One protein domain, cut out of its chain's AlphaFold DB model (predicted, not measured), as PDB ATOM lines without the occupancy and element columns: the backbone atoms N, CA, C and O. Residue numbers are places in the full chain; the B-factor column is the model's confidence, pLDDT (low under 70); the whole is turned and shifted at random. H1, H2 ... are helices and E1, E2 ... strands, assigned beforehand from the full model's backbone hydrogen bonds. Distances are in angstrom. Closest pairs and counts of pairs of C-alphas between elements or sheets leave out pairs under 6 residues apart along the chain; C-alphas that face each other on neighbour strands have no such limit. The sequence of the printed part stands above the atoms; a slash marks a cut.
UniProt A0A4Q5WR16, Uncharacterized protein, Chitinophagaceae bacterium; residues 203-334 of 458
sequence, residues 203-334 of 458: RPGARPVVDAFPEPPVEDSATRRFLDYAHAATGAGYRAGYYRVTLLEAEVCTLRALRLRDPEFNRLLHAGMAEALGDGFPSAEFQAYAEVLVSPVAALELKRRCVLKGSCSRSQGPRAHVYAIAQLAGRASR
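Overview. This is residues 203 to 334 of the 458 residues of an uncharacterized protein of Chitinophagaceae bacterium (UniProt A0A4Q5WR16). The model has three helices, H4, H5 and H6, running nearly along one another with their centres in a triangle and H5 packed on both H4 and H6, a cluster of crossed helices, H1, H2 and H3, on the H4 side, and a small two-stranded sheet, E1 and E2, by the first residues of H6. H4 lies near the middle, and H5 folds back along it as a hairpin. The printed part has 132 residues, mostly helix, in the order E1 H1 H2 H3 H4 H5 E2 H6, with E1 and E2 parallel. It is compact, with a radius of gyration of the C-alphas of 14.4 A and spans of 45 by 34 by 29 A.

Along the chain. E1, residues 207 to 210, begins at C-alpha 207 (-51.405, 31.865, -35.673). H1 is residues 222 to 234, 18.5 A long; H2, 249 to 261, 18.7 A; H3, 263 to 277, 21.0 A. H4 is residues 284 to 293, H5 296 to 303 and E2 306 to 309. H6, residues 317 to 331, 21.0 A, ends at C-alpha 331 (-32.162, 17.592, -35.521).

Arrangement. E1 and E2 form a strand-helix-strand unit, two parallel neighbour strands with H1 to H5 between them; N 209 and O 307 are 2.9 A apart, within hydrogen-bond range. H1 touches H3, closest C-alphas Thr 223 and Gly 272 at 4.0 A, at a steep tilt of 41 degrees. H2 touches H4, closest C-alphas Arg 256 and Leu 293 at 6.7 A. H5 touches H6 at a shallow tilt of 26 degrees, opposite ways, closest C-alphas Pro 296 and Leu 328 at 5.4 A. In H1 to H6 every O i to N i+4 pair is within hydrogen-bond range.

Size, cuts and confidence. The C-alphas farthest apart, of Arg 261 and Ser 313, are 46.5 A apart. The printed part has no cut. The links E1 to H1 and H1 to H2 are long. The pLDDT is under 70 at residues 211 to 219, 240 to 244 and 311 to 315.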
ATOM      1  N   ARG A 203     -43.303  31.048 -32.031       88.56
ATOM      2  CA  ARG A 203     -42.869  32.413 -32.342       88.56
ATOM      3  C   ARG A 203     -43.928  33.428 -31.888       88.56
ATOM      4  O   ARG A 203     -45.119  33.124 -31.955       88.56
ATOM      5  N   PRO A 204     -43.528  34.642 -31.466       84.25
ATOM      6  CA  PRO A 204     -44.479  35.730 -31.265       84.25
ATOM      7  C   PRO A 204     -45.338  35.936 -32.519       84.25
ATOM      8  O   PRO A 204     -44.812  35.920 -33.631       84.25
ATOM      9  N   GLY A 205     -46.654  36.082 -32.344       81.88
ATOM     10  CA  GLY A 205     -47.599  36.197 -33.461       81.88
ATOM     11  C   GLY A 205     -47.929  34.878 -34.172       81.88
ATOM     12  O   GLY A 205     -48.557  34.910 -35.230       81.88
ATOM     13  N   ALA A 206     -47.528  33.722 -33.622       85.50
ATOM     14  CA  ALA A 206     -47.933  32.425 -34.155       85.50
ATOM     15  C   ALA A 206     -49.464  32.322 -34.242       85.50
ATOM     16  O   ALA A 206     -50.181  32.630 -33.287       85.50
ATOM     17  N   ARG A 207     -49.966  31.890 -35.402       83.56
ATOM     18  CA  ARG A 207     -51.405  31.865 -35.673       83.56
ATOM     19  C   ARG A 207     -52.042  30.616 -35.058       83.56
ATOM     20  O   ARG A 207     -51.502  29.522 -35.244       83.56
ATOM     21  N   PRO A 208     -53.174  30.744 -34.346       81.06
ATOM     22  CA  PRO A 208     -53.931  29.588 -33.904       81.06
ATOM     23  C   PRO A 208     -54.637  28.945 -35.101       81.06
ATOM     24  O   PRO A 208     -55.351  29.625 -35.834       81.06
ATOM     25  N   VAL A 209     -54.476  27.636 -35.269       78.38
ATOM     26  CA  VAL A 209     -55.204  26.847 -36.271       78.38
ATOM     27  C   VAL A 209     -55.949  25.728 -35.582       78.38
ATOM     28  O   VAL A 209     -55.377  25.018 -34.763       78.38
ATOM     29  N   VAL A 210     -57.223  25.568 -35.910       74.00
ATOM     30  CA  VAL A 210     -58.045  24.486 -35.377       74.00
ATOM     31  C   VAL A 210     -57.919  23.273 -36.293       74.00
ATOM     32  O   VAL A 210     -58.133  23.375 -37.497       74.00
ATOM     33  N   ASP A 211     -57.590  22.125 -35.702       68.44
ATOM     34  CA  ASP A 211     -57.298  20.852 -36.383       68.44
ATOM     35  C   ASP A 211     -58.417  20.381 -37.340       68.44
ATOM     36  O   ASP A 211     -58.178  19.654 -38.299       68.44
ATOM     37  N   ALA A 212     -59.655  20.819 -37.090       57.75
ATOM     38  CA  ALA A 212     -60.849  20.407 -37.824       57.75
ATOM     39  C   ALA A 212     -61.094  21.156 -39.146       57.75
ATOM     40  O   ALA A 212     -61.967  20.738 -39.907       57.75
ATOM     41  N   PHE A 213     -60.376  22.250 -39.428       56.50
ATOM     42  CA  PHE A 213     -60.629  23.047 -40.628       56.50
ATOM     43  C   PHE A 213     -59.520  22.861 -41.667       56.50
ATOM     44  O   PHE A 213     -58.341  23.012 -41.335       56.50
ATOM     45  N   PRO A 214     -59.872  22.550 -42.930       56.84
ATOM     46  CA  PRO A 214     -58.909  22.626 -44.014       56.84
ATOM     47  C   PRO A 214     -58.374  24.055 -44.097       56.84
ATOM     48  O   PRO A 214     -59.090  25.020 -43.821       56.84
ATOM     49  N   GLU A 215     -57.105  24.184 -44.469       61.72
ATOM     50  CA  GLU A 215     -56.543  25.496 -44.754       61.72
ATOM     51  C   GLU A 215     -57.403  26.199 -45.809       61.72
ATOM     52  O   GLU A 215     -57.683  25.595 -46.851       61.72
ATOM     53  N   PRO A 216     -57.836  27.449 -45.569       55.47
ATOM     54  CA  PRO A 216     -58.458  28.213 -46.629       55.47
ATOM     55  C   PRO A 216     -57.432  28.354 -47.763       55.47
ATOM     56  O   PRO A 216     -56.270  28.676 -47.488       55.47
ATOM     57  N   PRO A 217     -57.813  28.092 -49.024       53.88
ATOM     58  CA  PRO A 217     -56.906  28.271 -50.143       53.88
ATOM     59  C   PRO A 217     -56.479  29.738 -50.183       53.88
ATOM     60  O   PRO A 217     -57.310  30.637 -50.288       53.88
ATOM     61  N   VAL A 218     -55.176  29.987 -50.062       59.31
ATOM     62  CA  VAL A 218     -54.629  31.313 -50.344       59.31
ATOM     63  C   VAL A 218     -54.544  31.419 -51.862       59.31
ATOM     64  O   VAL A 218     -53.714  30.752 -52.485       59.31
ATOM     65  N   GLU A 219     -55.447  32.189 -52.464       64.62
ATOM     66  CA  GLU A 219     -55.404  32.475 -53.897       64.62
ATOM     67  C   GLU A 219     -54.152  33.323 -54.198       64.62
ATOM     68  O   GLU A 219     -53.982  34.416 -53.664       64.62
ATOM     69  N   ASP A 220     -53.251  32.762 -55.012       74.50
ATOM     70  CA  ASP A 220     -52.011  33.356 -55.547       74.50
ATOM     71  C   ASP A 220     -50.896  33.754 -54.548       74.50
ATOM     72  O   ASP A 220     -50.453  34.902 -54.470       74.50
ATOM     73  N   SER A 221     -50.348  32.770 -53.831       88.75
ATOM     74  CA  SER A 221     -49.153  32.945 -52.989       88.75
ATOM     75  C   SER A 221     -47.874  32.353 -53.607       88.75
ATOM     76  O   SER A 221     -47.908  31.458 -54.456       88.75
ATOM     77  N   ALA A 222     -46.699  32.819 -53.175       92.88
ATOM     78  CA  ALA A 222     -45.415  32.253 -53.600       92.88
ATOM     79  C   ALA A 222     -45.254  30.797 -53.144       92.88
ATOM     80  O   ALA A 222     -44.732  29.963 -53.887       92.88
ATOM     81  N   THR A 223     -45.747  30.485 -51.944       90.56
ATOM     82  CA  THR A 223     -45.856  29.111 -51.441       90.56
ATOM     83  C   THR A 223     -46.729  28.248 -52.350       90.56
ATOM     84  O   THR A 223     -46.322  27.142 -52.702       90.56
ATOM     85  N   ARG A 224     -47.877  28.764 -52.811       90.12
ATOM     86  CA  ARG A 224     -48.785  28.065 -53.725       90.12
ATOM     87  C   ARG A 224     -48.136  27.786 -55.079       90.12
ATOM     88  O   ARG A 224     -48.124  26.633 -55.494       90.12
ATOM     89  N   ARG A 225     -47.502  28.789 -55.695       93.75
ATOM     90  CA  ARG A 225     -46.796  28.631 -56.983       93.75
ATOM     91  C   ARG A 225     -45.700  27.564 -56.932       93.75
ATOM     92  O   ARG A 225     -45.528  26.814 -57.888       93.75
ATOM     93  N   PHE A 226     -44.971  27.468 -55.818       94.94
ATOM     94  CA  PHE A 226     -44.013  26.379 -55.618       94.94
ATOM     95  C   PHE A 226     -44.702  25.009 -55.522       94.94
ATOM     96  O   PHE A 226     -44.230  24.055 -56.136       94.94
ATOM     97  N   LEU A 227     -45.808  24.906 -54.775       92.31
ATOM     98  CA  LEU A 227     -46.568  23.659 -54.658       92.31
ATOM     99  C   LEU A 227     -47.131  23.206 -56.009       92.31
ATOM    100  O   LEU A 227     -46.941  22.047 -56.358       92.31
ATOM    101  N   ASP A 228     -47.733  24.111 -56.790       93.31
ATOM    102  CA  ASP A 228     -48.266  23.785 -58.121       93.31
ATOM    103  C   ASP A 228     -47.142  23.245 -59.033       93.31
ATOM    104  O   ASP A 228     -47.324  22.243 -59.728       93.31
ATOM    105  N   TYR A 229     -45.945  23.848 -58.978       96.06
ATOM    106  CA  TYR A 229     -44.770  23.365 -59.713       96.06
ATOM    107  C   TYR A 229     -44.328  21.967 -59.257       96.06
ATOM    108  O   TYR A 229     -44.097  21.075 -60.075       96.06
ATOM    109  N   ALA A 230     -44.210  21.763 -57.941       94.06
ATOM    110  CA  ALA A 230     -43.815  20.488 -57.351       94.06
ATOM    111  C   ALA A 230     -44.813  19.369 -57.696       94.06
ATOM    112  O   ALA A 230     -44.399  18.262 -58.045       94.06
ATOM    113  N   HIS A 231     -46.112  19.660 -57.657       93.25
ATOM    114  CA  HIS A 231     -47.190  18.741 -58.025       93.25
ATOM    115  C   HIS A 231     -47.161  18.384 -59.504       93.25
ATOM    116  O   HIS A 231     -47.168  17.200 -59.836       93.25
ATOM    117  N   ALA A 232     -47.017  19.372 -60.389       94.94
ATOM    118  CA  ALA A 232     -46.883  19.125 -61.823       94.94
ATOM    119  C   ALA A 232     -45.681  18.221 -62.147       94.94
ATOM    120  O   ALA A 232     -45.785  17.331 -62.990       94.94
ATOM    121  N   ALA A 233     -44.556  18.405 -61.450       93.31
ATOM    122  CA  ALA A 233     -43.346  17.624 -61.688       93.31
ATOM    123  C   ALA A 233     -43.376  16.211 -61.077       93.31
ATOM    124  O   ALA A 233     -42.680  15.318 -61.558       93.31
ATOM    125  N   THR A 234     -44.147  15.998 -60.009       92.00
ATOM    126  CA  THR A 234     -44.200  14.717 -59.279       92.00
ATOM    127  C   THR A 234     -45.455  13.897 -59.571       92.00
ATOM    128  O   THR A 234     -45.510  12.722 -59.212       92.00
ATOM    129  N   GLY A 235     -46.474  14.501 -60.187       90.31
ATOM    130  CA  GLY A 235     -47.811  13.921 -60.317       90.31
ATOM    131  C   GLY A 235     -48.578  13.841 -58.991       90.31
ATOM    132  O   GLY A 235     -49.633  13.208 -58.937       90.31
ATOM    133  N   ALA A 236     -48.060  14.437 -57.911       85.62
ATOM    134  CA  ALA A 236     -48.753  14.504 -56.630       85.62
ATOM    135  C   ALA A 236     -49.915  15.508 -56.693       85.62
ATOM    136  O   ALA A 236     -49.840  16.513 -57.392       85.62
ATOM    137  N   GLY A 237     -50.990  15.240 -55.950       83.19
ATOM    138  CA  GLY A 237     -52.068  16.201 -55.719       83.19
ATOM    139  C   GLY A 237     -51.950  16.877 -54.352       83.19
ATOM    140  O   GLY A 237     -51.238  16.385 -53.473       83.19
ATOM    141  N   TYR A 238     -52.712  17.957 -54.168       80.31
ATOM    142  CA  TYR A 238     -52.804  18.691 -52.905       80.31
ATOM    143  C   TYR A 238     -53.222  17.817 -51.733       80.31
ATOM    144  O   TYR A 238     -54.164  17.024 -51.822       80.31
ATOM    145  N   ARG A 239     -52.544  18.017 -50.600       76.81
ATOM    146  CA  ARG A 239     -52.786  17.249 -49.378       76.81
ATOM    147  C   ARG A 239     -53.402  18.132 -48.308       76.81
ATOM    148  O   ARG A 239     -52.822  19.131 -47.897       76.81
ATOM    149  N   ALA A 240     -54.576  17.726 -47.835       65.81
ATOM    150  CA  ALA A 240     -55.231  18.351 -46.696       65.81
ATOM    151  C   ALA A 240     -54.736  17.737 -45.374       65.81
ATOM    152  O   ALA A 240     -54.438  16.545 -45.303       65.81
ATOM    153  N   GLY A 241     -54.711  18.550 -44.314       65.62
ATOM    154  CA  GLY A 241     -54.437  18.106 -42.944       65.62
ATOM    155  C   GLY A 241     -53.157  18.696 -42.358       65.62
ATOM    156  O   GLY A 241     -52.060  18.524 -42.887       65.62
ATOM    157  N   TYR A 242     -53.295  19.369 -41.216       61.19
ATOM    158  CA  TYR A 242     -52.250  20.236 -40.673       61.19
ATOM    159  C   TYR A 242     -51.066  19.488 -40.026       61.19
ATOM    160  O   TYR A 242     -49.950  19.999 -39.934       61.19
ATOM    161  N   TYR A 243     -51.295  18.253 -39.574       63.22
ATOM    162  CA  TYR A 243     -50.347  17.513 -38.732       63.22
ATOM    163  C   TYR A 243     -49.795  16.228 -39.375       63.22
ATOM    164  O   TYR A 243     -48.830  15.652 -38.865       63.22
ATOM    165  N   ARG A 244     -50.349  15.776 -40.511       64.00
ATOM    166  CA  ARG A 244     -49.962  14.519 -41.182       64.00
ATOM    167  C   ARG A 244     -49.831  14.681 -42.696       64.00
ATOM    168  O   ARG A 244     -50.642  14.175 -43.461       64.00
ATOM    169  N   VAL A 245     -48.747  15.324 -43.125       74.62
ATOM    170  CA  VAL A 245     -48.291  15.241 -44.519       74.62
ATOM    171  C   VAL A 245     -47.146  14.233 -44.605       74.62
ATOM    172  O   VAL A 245     -46.088  14.442 -44.011       74.62
ATOM    173  N   THR A 246     -47.363  13.139 -45.339       79.12
ATOM    174  CA  THR A 246     -46.371  12.070 -45.551       79.12
ATOM    175  C   THR A 246     -45.943  12.043 -47.009       79.12
ATOM    176  O   THR A 246     -46.689  11.550 -47.849       79.12
ATOM    177  N   LEU A 247     -44.762  12.569 -47.329       83.69
ATOM    178  CA  LEU A 247     -44.214  12.541 -48.693       83.69
ATOM    179  C   LEU A 247     -43.795  11.122 -49.086       83.69
ATOM    180  O   LEU A 247     -43.203  10.409 -48.273       83.69
ATOM    181  N   LEU A 248     -44.091  10.723 -50.324       86.69
ATOM    182  CA  LEU A 248     -43.654   9.427 -50.844       86.69
ATOM    183  C   LEU A 248     -42.155   9.472 -51.160       86.69
ATOM    184  O   LEU A 248     -41.626  10.507 -51.559       86.69
ATOM    185  N   GLU A 249     -41.453   8.349 -51.032       87.31
ATOM    186  CA  GLU A 249     -40.007   8.315 -51.293       87.31
ATOM    187  C   GLU A 249     -39.667   8.704 -52.743       87.31
ATOM    188  O   GLU A 249     -38.773   9.518 -52.977       87.31
ATOM    189  N   ALA A 250     -40.438   8.206 -53.714       88.81
ATOM    190  CA  ALA A 250     -40.281   8.557 -55.127       88.81
ATOM    191  C   ALA A 250     -40.468  10.065 -55.389       88.81
ATOM    192  O   ALA A 250     -39.730  10.669 -56.172       88.81
ATOM    193  N   GLU A 251     -41.413  10.691 -54.686       91.12
ATOM    194  CA  GLU A 251     -41.658  12.134 -54.741       91.12
ATOM    195  C   GLU A 251     -40.450  12.903 -54.191       91.12
ATOM    196  O   GLU A 251     -39.916  13.792 -54.854       91.12
ATOM    197  N   VAL A 252     -39.940  12.504 -53.023       91.75
ATOM    198  CA  VAL A 252     -38.747  13.106 -52.409       91.75
ATOM    199  C   VAL A 252     -37.522  13.008 -53.322       91.75
ATOM    200  O   VAL A 252     -36.778  13.984 -53.457       91.75
ATOM    201  N   CYS A 253     -37.304  11.860 -53.964       93.25
ATOM    202  CA  CYS A 253     -36.212  11.670 -54.920       93.25
ATOM    203  C   CYS A 253     -36.331  12.622 -56.116       93.25
ATOM    204  O   CYS A 253     -35.347  13.266 -56.488       93.25
ATOM    205  N   THR A 254     -37.539  12.771 -56.661       95.62
ATOM    206  CA  THR A 254     -37.821  13.683 -57.777       95.62
ATOM    207  C   THR A 254     -37.545  15.136 -57.392       95.62
ATOM    208  O   THR A 254     -36.780  15.825 -58.065       95.62
ATOM    209  N   LEU A 255     -38.072  15.591 -56.253       94.81
ATOM    210  CA  LEU A 255     -37.884  16.965 -55.777       94.81
ATOM    211  C   LEU A 255     -36.410  17.290 -55.484       94.81
ATOM    212  O   LEU A 255     -35.938  18.390 -55.772       94.81
ATOM    213  N   ARG A 256     -35.645  16.329 -54.950       95.44
ATOM    214  CA  ARG A 256     -34.193  16.485 -54.750       95.44
ATOM    215  C   ARG A 256     -33.432  16.566 -56.069       95.44
ATOM    216  O   ARG A 256     -32.493  17.351 -56.168       95.44
ATOM    217  N   ALA A 257     -33.829  15.790 -57.076       96.25
ATOM    218  CA  ALA A 257     -33.231  15.874 -58.404       96.25
ATOM    219  C   ALA A 257     -33.488  17.246 -59.050       96.25
ATOM    220  O   ALA A 257     -32.556  17.838 -59.597       96.25
ATOM    221  N   LEU A 258     -34.708  17.783 -58.916       96.69
ATOM    222  CA  LEU A 258     -35.054  19.133 -59.376       96.69
ATOM    223  C   LEU A 258     -34.225  20.200 -58.659       96.69
ATOM    224  O   LEU A 258     -33.603  21.025 -59.321       96.69
ATOM    225  N   ARG A 259     -34.092  20.127 -57.326       96.00
ATOM    226  CA  ARG A 259     -33.256  21.062 -56.543       96.00
ATOM    227  C   ARG A 259     -31.827  21.189 -57.095       96.00
ATOM    228  O   ARG A 259     -31.238  22.267 -57.036       96.00
ATOM    229  N   LEU A 260     -31.264  20.101 -57.623       95.75
ATOM    230  CA  LEU A 260     -29.902  20.073 -58.162       95.75
ATOM    231  C   LEU A 260     -29.783  20.594 -59.600       95.75
ATOM    232  O   LEU A 260     -28.691  20.996 -59.993       95.75
ATOM    233  N   ARG A 261     -30.852  20.532 -60.399       96.75
ATOM    234  CA  ARG A 261     -30.771  20.692 -61.863       96.75
ATOM    235  C   ARG A 261     -31.635  21.812 -62.424       96.75
ATOM    236  O   ARG A 261     -31.407  22.222 -63.556       96.75
ATOM    237  N   ASP A 262     -32.602  22.291 -61.655       97.81
ATOM    238  CA  ASP A 262     -33.645  23.193 -62.117       97.81
ATOM    239  C   ASP A 262     -33.574  24.546 -61.375       97.81
ATOM    240  O   ASP A 262     -33.953  24.651 -60.200       97.81
ATOM    241  N   PRO A 263     -33.061  25.605 -62.032       97.50
ATOM    242  CA  PRO A 263     -32.996  26.940 -61.447       97.50
ATOM    243  C   PRO A 263     -34.369  27.534 -61.117       97.50
ATOM    244  O   PRO A 263     -34.477  28.290 -60.149       97.50
ATOM    245  N   GLU A 264     -35.410  27.196 -61.882       97.75
ATOM    246  CA  GLU A 264     -36.757  27.728 -61.668       97.75
ATOM    247  C   GLU A 264     -37.392  27.106 -60.425       97.75
ATOM    248  O   GLU A 264     -37.898  27.829 -59.564       97.75
ATOM    249  N   PHE A 265     -37.242  25.789 -60.251       97.94
ATOM    250  CA  PHE A 265     -37.613  25.103 -59.009       97.94
ATOM    251  C   PHE A 265     -36.982  25.783 -57.785       97.94
ATOM    252  O   PHE A 265     -37.642  26.054 -56.778       97.94
ATOM    253  N   ASN A 266     -35.692  26.110 -57.887       97.81
ATOM    254  CA  ASN A 266     -34.950  26.778 -56.824       97.81
ATOM    255  C   ASN A 266     -35.475  28.191 -56.556       97.81
ATOM    256  O   ASN A 266     -35.663  28.555 -55.394       97.81
ATOM    257  N   ARG A 267     -35.741  28.970 -57.608       98.25
ATOM    258  CA  ARG A 267     -36.305  30.321 -57.505       98.25
ATOM    259  C   ARG A 267     -37.663  30.306 -56.799       98.25
ATOM    260  O   ARG A 267     -37.872  31.096 -55.877       98.25
ATOM    261  N   LEU A 268     -38.553  29.390 -57.183       97.69
ATOM    262  CA  LEU A 268     -39.881  29.236 -56.586       97.69
ATOM    263  C   LEU A 268     -39.806  28.794 -55.121       97.69
ATOM    264  O   LEU A 268     -40.465  29.397 -54.274       97.69
ATOM    265  N   LEU A 269     -38.954  27.814 -54.793       96.75
ATOM    266  CA  LEU A 269     -38.742  27.386 -53.408       96.75
ATOM    267  C   LEU A 269     -38.232  28.542 -52.537       96.75
ATOM    268  O   LEU A 269     -38.726  28.746 -51.430       96.75
ATOM    269  N   HIS A 270     -37.266  29.324 -53.030       96.69
ATOM    270  CA  HIS A 270     -36.746  30.483 -52.303       96.69
ATOM    271  C   HIS A 270     -37.814  31.564 -52.093       96.69
ATOM    272  O   HIS A 270     -37.921  32.089 -50.984       96.69
ATOM    273  N   ALA A 271     -38.630  31.856 -53.109       95.56
ATOM    274  CA  ALA A 271     -39.733  32.806 -52.994       95.56
ATOM    275  C   ALA A 271     -40.788  32.338 -51.975       95.56
ATOM    276  O   ALA A 271     -41.183  33.112 -51.104       95.56
ATOM    277  N   GLY A 272     -41.184  31.060 -52.027       94.50
ATOM    278  CA  GLY A 272     -42.104  30.470 -51.055       94.50
ATOM    279  C   GLY A 272     -41.550  30.503 -49.629       94.50
ATOM    280  O   GLY A 272     -42.265  30.858 -48.698       94.50
ATOM    281  N   MET A 273     -40.258  30.205 -49.444       94.88
ATOM    282  CA  MET A 273     -39.611  30.264 -48.128       94.88
ATOM    283  C   MET A 273     -39.558  31.689 -47.569       94.88
ATOM    284  O   MET A 273     -39.780  31.874 -46.374       94.88
ATOM    285  N   ALA A 274     -39.270  32.686 -48.410       93.81
ATOM    286  CA  ALA A 274     -39.241  34.087 -48.002       93.81
ATOM    287  C   ALA A 274     -40.629  34.571 -47.551       93.81
ATOM    288  O   ALA A 274     -40.750  35.167 -46.483       93.81
ATOM    289  N   GLU A 275     -41.676  34.249 -48.316       91.94
ATOM    290  CA  GLU A 275     -43.066  34.546 -47.951       91.94
ATOM    291  C   GLU A 275     -43.462  33.861 -46.634       91.94
ATOM    292  O   GLU A 275     -43.955  34.515 -45.715       91.94
ATOM    293  N   ALA A 276     -43.201  32.558 -46.519       89.62
ATOM    294  CA  ALA A 276     -43.579  31.740 -45.371       89.62
ATOM    295  C   ALA A 276     -42.880  32.128 -44.054       89.62
ATOM    296  O   ALA A 276     -43.443  31.944 -42.972       89.62
ATOM    297  N   LEU A 277     -41.640  32.623 -44.131       88.19
ATOM    298  CA  LEU A 277     -40.889  33.113 -42.971       88.19
ATOM    299  C   LEU A 277     -41.211  34.577 -42.628       88.19
ATOM    300  O   LEU A 277     -41.007  34.967 -41.475       88.19
ATOM    301  N   GLY A 278     -41.703  35.353 -43.601       85.38
ATOM    302  CA  GLY A 278     -42.240  36.706 -43.435       85.38
ATOM    303  C   GLY A 278     -43.650  36.690 -42.841       85.38
ATOM    304  O   GLY A 278     -43.890  36.017 -41.845       85.38
ATOM    305  N   ASP A 279     -44.598  37.412 -43.437       76.69
ATOM    306  CA  ASP A 279     -45.983  37.498 -42.933       76.69
ATOM    307  C   ASP A 279     -46.916  36.403 -43.475       76.69
ATOM    308  O   ASP A 279     -48.082  36.301 -43.071       76.69
ATOM    309  N   GLY A 280     -46.398  35.562 -44.373       72.56
ATOM    310  CA  GLY A 280     -47.112  34.429 -44.937       72.56
ATOM    311  C   GLY A 280     -47.404  33.342 -43.906       72.56
ATOM    312  O   GLY A 280     -46.773  33.232 -42.850       72.56
ATOM    313  N   PHE A 281     -48.393  32.513 -44.233       77.69
ATOM    314  CA  PHE A 281     -48.764  31.350 -43.440       77.69
ATOM    315  C   PHE A 281     -48.502  30.080 -44.258       77.69
ATOM    316  O   PHE A 281     -49.224  29.835 -45.223       77.69
ATOM    317  N   PRO A 282     -47.442  29.309 -43.948       79.00
ATOM    318  CA  PRO A 282     -47.073  28.155 -44.755       79.00
ATOM    319  C   PRO A 282     -48.048  27.008 -44.542       79.00
ATOM    320  O   PRO A 282     -48.258  26.591 -43.399       79.00
ATOM    321  N   SER A 283     -48.527  26.427 -45.638       83.56
ATOM    322  CA  SER A 283     -49.326  25.214 -45.550       83.56
ATOM    323  C   SER A 283     -48.555  24.065 -44.912       83.56
ATOM    324  O   SER A 283     -47.324  23.993 -45.011       83.56
ATOM    325  N   ALA A 284     -49.256  23.130 -44.276       83.62
ATOM    326  CA  ALA A 284     -48.620  21.928 -43.733       83.62
ATOM    327  C   ALA A 284     -47.829  21.140 -44.797       83.62
ATOM    328  O   ALA A 284     -46.776  20.568 -44.497       83.62
ATOM    329  N   GLU A 285     -48.295  21.162 -46.048       87.19
ATOM    330  CA  GLU A 285     -47.605  20.562 -47.190       87.19
ATOM    331  C   GLU A 285     -46.308  21.304 -47.535       87.19
ATOM    332  O   GLU A 285     -45.246  20.685 -47.631       87.19
ATOM    333  N   PHE A 286     -46.351  22.637 -47.605       91.00
ATOM    334  CA  PHE A 286     -45.153  23.445 -47.822       91.00
ATOM    335  C   PHE A 286     -44.116  23.237 -46.706       91.00
ATOM    336  O   PHE A 286     -42.920  23.111 -46.973       91.00
ATOM    337  N   GLN A 287     -44.562  23.123 -45.450       89.50
ATOM    338  CA  GLN A 287     -43.685  22.806 -44.319       89.50
ATOM    339  C   GLN A 287     -42.997  21.440 -44.479       89.50
ATOM    340  O   GLN A 287     -41.820  21.310 -44.137       89.50
ATOM    341  N   ALA A 288     -43.701  20.427 -44.997       89.25
ATOM    342  CA  ALA A 288     -43.130  19.104 -45.253       89.25
ATOM    343  C   ALA A 288     -42.065  19.147 -46.363       89.25
ATOM    344  O   ALA A 288     -41.003  18.537 -46.225       89.25
ATOM    345  N   TYR A 289     -42.293  19.924 -47.426       92.31
ATOM    346  CA  TYR A 289     -41.273  20.163 -48.449       92.31
ATOM    347  C   TYR A 289     -40.061  20.920 -47.904       92.31
ATOM    348  O   TYR A 289     -38.927  20.522 -48.177       92.31
ATOM    349  N   ALA A 290     -40.258  21.946 -47.073       93.44
ATOM    350  CA  ALA A 290     -39.156  22.667 -46.438       93.44
ATOM    351  C   ALA A 290     -38.269  21.750 -45.571       93.44
ATOM    352  O   ALA A 290     -37.044  21.898 -45.564       93.44
ATOM    353  N   GLU A 291     -38.863  20.770 -44.881       91.38
ATOM    354  CA  GLU A 291     -38.129  19.789 -44.071       91.38
ATOM    355  C   GLU A 291     -37.179  18.928 -44.914       91.38
ATOM    356  O   GLU A 291     -36.049  18.656 -44.498       91.38
ATOM    357  N   VAL A 292     -37.622  18.511 -46.101       91.75
ATOM    358  CA  VAL A 292     -36.871  17.594 -46.966       91.75
ATOM    359  C   VAL A 292     -35.897  18.317 -47.899       91.75
ATOM    360  O   VAL A 292     -34.838  17.764 -48.209       91.75
ATOM    361  N   LEU A 293     -36.249  19.523 -48.354       94.50
ATOM    362  CA  LEU A 293     -35.548  20.236 -49.427       94.50
ATOM    363  C   LEU A 293     -34.674  21.398 -48.947       94.50
ATOM    364  O   LEU A 293     -33.777  21.815 -49.681       94.50
ATOM    365  N   VAL A 294     -34.936  21.938 -47.751       95.31
ATOM    366  CA  VAL A 294     -34.221  23.109 -47.224       95.31
ATOM    367  C   VAL A 294     -33.352  22.712 -46.040       95.31
ATOM    368  O   VAL A 294     -32.139  22.590 -46.184       95.31
ATOM    369  N   SER A 295     -33.942  22.539 -44.856       94.00
ATOM    370  CA  SER A 295     -33.233  22.070 -43.659       94.00
ATOM    371  C   SER A 295     -34.197  21.827 -42.490       94.00
ATOM    372  O   SER A 295     -35.261  22.452 -42.430       94.00
ATOM    373  N   PRO A 296     -33.793  21.029 -41.479       92.12
ATOM    374  CA  PRO A 296     -34.536  20.916 -40.224       92.12
ATOM    375  C   PRO A 296     -34.719  22.256 -39.501       92.12
ATOM    376  O   PRO A 296     -35.745  22.473 -38.870       92.12
ATOM    377  N   VAL A 297     -33.744  23.169 -39.609       94.44
ATOM    378  CA  VAL A 297     -33.817  24.510 -39.005       94.44
ATOM    379  C   VAL A 297     -34.932  25.325 -39.657       94.44
ATOM    380  O   VAL A 297     -35.764  25.884 -38.955       94.44
ATOM    381  N   ALA A 298     -34.985  25.362 -40.990       93.50
ATOM    382  CA  ALA A 298     -36.019  26.099 -41.710       93.50
ATOM    383  C   ALA A 298     -37.419  25.541 -41.409       93.50
ATOM    384  O   ALA A 298     -38.324  26.300 -41.069       93.50
ATOM    385  N   ALA A 299     -37.585  24.217 -41.452       93.00
ATOM    386  CA  ALA A 299     -38.857  23.581 -41.121       93.00
ATOM    387  C   ALA A 299     -39.282  23.822 -39.666       93.00
ATOM    388  O   ALA A 299     -40.463  24.055 -39.406       93.00
ATOM    389  N   LEU A 300     -38.331  23.814 -38.721       94.38
ATOM    390  CA  LEU A 300     -38.595  24.159 -37.325       94.38
ATOM    391  C   LEU A 300     -39.172  25.571 -37.214       94.38
ATOM    392  O   LEU A 300     -40.167  25.776 -36.523       94.38
ATOM    393  N   GLU A 301     -38.562  26.539 -37.899       93.56
ATOM    394  CA  GLU A 301     -39.033  27.922 -37.886       93.56
ATOM    395  C   GLU A 301     -40.449  28.052 -38.437       93.56
ATOM    396  O   GLU A 301     -41.279  28.694 -37.800       93.56
ATOM    397  N   LEU A 302     -40.761  27.379 -39.547       91.94
ATOM    398  CA  LEU A 302     -42.112  27.386 -40.105       91.94
ATOM    399  C   LEU A 302     -43.137  26.777 -39.135       91.94
ATOM    400  O   LEU A 302     -44.174  27.386 -38.878       91.94
ATOM    401  N   LYS A 303     -42.841  25.615 -38.534       90.56
ATOM    402  CA  LYS A 303     -43.771  24.944 -37.606       90.56
ATOM    403  C   LYS A 303     -44.082  25.769 -36.365       90.56
ATOM    404  O   LYS A 303     -45.215  25.760 -35.888       90.56
ATOM    405  N   ARG A 304     -43.104  26.517 -35.860       92.06
ATOM    406  CA  ARG A 304     -43.257  27.360 -34.664       92.06
ATOM    407  C   ARG A 304     -44.097  28.617 -34.907       92.06
ATOM    408  O   ARG A 304     -44.412  29.305 -33.941       92.06
ATOM    409  N   ARG A 305     -44.480  28.920 -36.152       88.94
ATOM    410  CA  ARG A 305     -45.402  30.020 -36.503       88.94
ATOM    411  C   ARG A 305     -46.880  29.616 -36.443       88.94
ATOM    412  O   ARG A 305     -47.745  30.459 -36.667       88.94
ATOM    413  N   CYS A 306     -47.175  28.356 -36.131       85.69
ATOM    414  CA  CYS A 306     -48.530  27.831 -36.013       85.69
ATOM    415  C   CYS A 306     -48.737  27.177 -34.644       85.69
ATOM    416  O   CYS A 306     -47.941  26.328 -34.236       85.69
ATOM    417  N   VAL A 307     -49.831  27.536 -33.971       86.06
ATOM    418  CA  VAL A 307     -50.312  26.867 -32.756       86.06
ATOM    419  C   VAL A 307     -51.537  26.040 -33.124       86.06
ATOM    420  O   VAL A 307     -52.609  26.589 -33.370       86.06
ATOM    421  N   LEU A 308     -51.386  24.720 -33.167       82.81
ATOM    422  CA  LEU A 308     -52.507  23.819 -33.428       82.81
ATOM    423  C   LEU A 308     -53.386  23.675 -32.179       82.81
ATOM    424  O   LEU A 308     -52.900  23.310 -31.108       82.81
ATOM    425  N   LYS A 309     -54.680  23.948 -32.337       80.19
ATOM    426  CA  LYS A 309     -55.737  23.786 -31.339       80.19
ATOM    427  C   LYS A 309     -56.550  22.540 -31.663       80.19
ATOM    428  O   LYS A 309     -57.026  22.371 -32.787       80.19
ATOM    429  N   GLY A 310     -56.703  21.666 -30.677       75.50
ATOM    430  CA  GLY A 310     -57.535  20.476 -30.795       75.50
ATOM    431  C   GLY A 310     -59.007  20.837 -30.630       75.50
ATOM    432  O   GLY A 310     -59.362  21.554 -29.696       75.50
ATOM    433  N   SER A 311     -59.863  20.310 -31.501       66.56
ATOM    434  CA  SER A 311     -61.318  20.455 -31.380       66.56
ATOM    435  C   SER A 311     -61.906  19.603 -30.245       66.56
ATOM    436  O   SER A 311     -62.991  19.892 -29.751       66.56
ATOM    437  N   CYS A 312     -61.208  18.555 -29.783       67.81
ATOM    438  CA  CYS A 312     -61.626  17.772 -28.618       67.81
ATOM    439  C   CYS A 312     -60.466  17.049 -27.908       67.81
ATOM    440  O   CYS A 312     -59.316  17.066 -28.348       67.81
ATOM    441  N   SER A 313     -60.788  16.347 -26.817       57.88
ATOM    442  CA  SER A 313     -59.847  15.587 -25.972       57.88
ATOM    443  C   SER A 313     -59.116  14.453 -26.700       57.88
ATOM    444  O   SER A 313     -58.042  14.013 -26.278       57.88
ATOM    445  N   ARG A 314     -59.681  13.996 -27.825       59.41
ATOM    446  CA  ARG A 314     -59.119  12.959 -28.701       59.41
ATOM    447  C   ARG A 314     -58.309  13.525 -29.872       59.41
ATOM    448  O   ARG A 314     -57.722  12.738 -30.611       59.41
ATOM    449  N   SER A 315     -58.265  14.848 -30.062       68.94
ATOM    450  CA  SER A 315     -57.492  15.463 -31.145       68.94
ATOM    451  C   SER A 315     -56.000  15.209 -30.947       68.94
ATOM    452  O   SER A 315     -55.394  15.691 -29.987       68.94
ATOM    453  N   GLN A 316     -55.408  14.472 -31.886       73.56
ATOM    454  CA  GLN A 316     -53.975  14.180 -31.898       73.56
ATOM    455  C   GLN A 316     -53.161  15.263 -32.619       73.56
ATOM    456  O   GLN A 316     -51.943  15.296 -32.466       73.56
ATOM    457  N   GLY A 317     -53.799  16.171 -33.370       78.81
ATOM    458  CA  GLY A 317     -53.114  17.206 -34.147       78.81
ATOM    459  C   GLY A 317     -52.153  18.086 -33.341       78.81
ATOM    460  O   GLY A 317     -50.979  18.161 -33.712       78.81
ATOM    461  N   PRO A 318     -52.570  18.699 -32.212       82.38
ATOM    462  CA  PRO A 318     -51.676  19.513 -31.380       82.38
ATOM    463  C   PRO A 318     -50.462  18.737 -30.869       82.38
ATOM    464  O   PRO A 318     -49.334  19.230 -30.909       82.38
ATOM    465  N   ARG A 319     -50.690  17.492 -30.449       79.50
ATOM    466  CA  ARG A 319     -49.656  16.613 -29.914       79.50
ATOM    467  C   ARG A 319     -48.664  16.196 -30.995       79.50
ATOM    468  O   ARG A 319     -47.465  16.399 -30.830       79.50
ATOM    469  N   ALA A 320     -49.159  15.719 -32.135       80.88
ATOM    470  CA  ALA A 320     -48.343  15.377 -33.295       80.88
ATOM    471  C   ALA A 320     -47.542  16.582 -33.820       80.88
ATOM    472  O   ALA A 320     -46.406  16.428 -34.270       80.88
ATOM    473  N   HIS A 321     -48.099  17.793 -33.737       86.69
ATOM    474  CA  HIS A 321     -47.403  19.020 -34.123       86.69
ATOM    475  C   HIS A 321     -46.254  19.364 -33.183       86.69
ATOM    476  O   HIS A 321     -45.138  19.602 -33.646       86.69
ATOM    477  N   VAL A 322     -46.485  19.345 -31.869       88.50
ATOM    478  CA  VAL A 322     -45.411  19.588 -30.896       88.50
ATOM    479  C   VAL A 322     -44.372  18.470 -30.926       88.50
ATOM    480  O   VAL A 322     -43.180  18.753 -30.825       88.50
ATOM    481  N   TYR A 323     -44.784  17.231 -31.187       86.44
ATOM    482  CA  TYR A 323     -43.871  16.130 -31.471       86.44
ATOM    483  C   TYR A 323     -42.985  16.413 -32.694       86.44
ATOM    484  O   TYR A 323     -41.762  16.305 -32.610       86.44
ATOM    485  N   ALA A 324     -43.558  16.880 -33.806       87.56
ATOM    486  CA  ALA A 324     -42.776  17.279 -34.976       87.56
ATOM    487  C   ALA A 324     -41.820  18.452 -34.671       87.56
ATOM    488  O   ALA A 324     -40.685  18.467 -35.153       87.56
ATOM    489  N   ILE A 325     -42.237  19.417 -33.841       91.94
ATOM    490  CA  ILE A 325     -41.359  20.493 -33.357       91.94
ATOM    491  C   ILE A 325     -40.203  19.915 -32.533       91.94
ATOM    492  O   ILE A 325     -39.061  20.319 -32.745       91.94
ATOM    493  N   ALA A 326     -40.462  18.955 -31.645       91.06
ATOM    494  CA  ALA A 326     -39.437  18.291 -30.843       91.06
ATOM    495  C   ALA A 326     -38.412  17.549 -31.725       91.06
ATOM    496  O   ALA A 326     -37.204  17.742 -31.563       91.06
ATOM    497  N   GLN A 327     -38.880  16.793 -32.726       89.38
ATOM    498  CA  GLN A 327     -38.043  16.132 -33.739       89.38
ATOM    499  C   GLN A 327     -37.143  17.108 -34.492       89.38
ATOM    500  O   GLN A 327     -35.924  16.914 -34.572       89.38
ATOM    501  N   LEU A 328     -37.723  18.187 -35.014       92.62
ATOM    502  CA  LEU A 328     -36.972  19.196 -35.749       92.62
ATOM    503  C   LEU A 328     -36.004  19.957 -34.845       92.62
ATOM    504  O   LEU A 328     -34.870  20.192 -35.253       92.62
ATOM    505  N   ALA A 329     -36.397  20.285 -33.612       93.88
ATOM    506  CA  ALA A 329     -35.530  20.931 -32.631       93.88
ATOM    507  C   ALA A 329     -34.334  20.048 -32.264       93.88
ATOM    508  O   ALA A 329     -33.211  20.550 -32.202       93.88
ATOM    509  N   GLY A 330     -34.542  18.739 -32.108       91.12
ATOM    510  CA  GLY A 330     -33.466  17.775 -31.897       91.12
ATOM    511  C   GLY A 330     -32.480  17.760 -33.065       91.12
ATOM    512  O   GLY A 330     -31.284  17.995 -32.880       91.12
ATOM    513  N   ARG A 331     -32.984  17.588 -34.294       90.50
ATOM    514  CA  ARG A 331     -32.162  17.592 -35.521       90.50
ATOM    515  C   ARG A 331     -31.442  18.925 -35.749       90.50
ATOM    516  O   ARG A 331     -30.300  18.937 -36.199       90.50
ATOM    517  N   ALA A 332     -32.088  20.037 -35.406       92.88
ATOM    518  CA  ALA A 332     -31.541  21.389 -35.473       92.88
ATOM    519  C   ALA A 332     -30.634  21.745 -34.282       92.88
ATOM    520  O   ALA A 332     -30.103  22.854 -34.242       92.88
ATOM    521  N   SER A 333     -30.459  20.839 -33.309       91.50
ATOM    522  CA  SER A 333     -29.676  21.078 -32.088       91.50
ATOM    523  C   SER A 333     -30.151  22.306 -31.287       91.50
ATOM    524  O   SER A 333     -29.365  23.004 -30.648       91.50
ATOM    525  N   ARG A 334     -31.461  22.581 -31.307       92.94
ATOM    526  CA  ARG A 334     -32.123  23.671 -30.574       92.94
ATOM    527  C   ARG A 334     -32.625  23.174 -29.222       92.94
ATOM    528  O   ARG A 334     -33.824  22.994 -29.021       92.94
TER     529      ARG A 334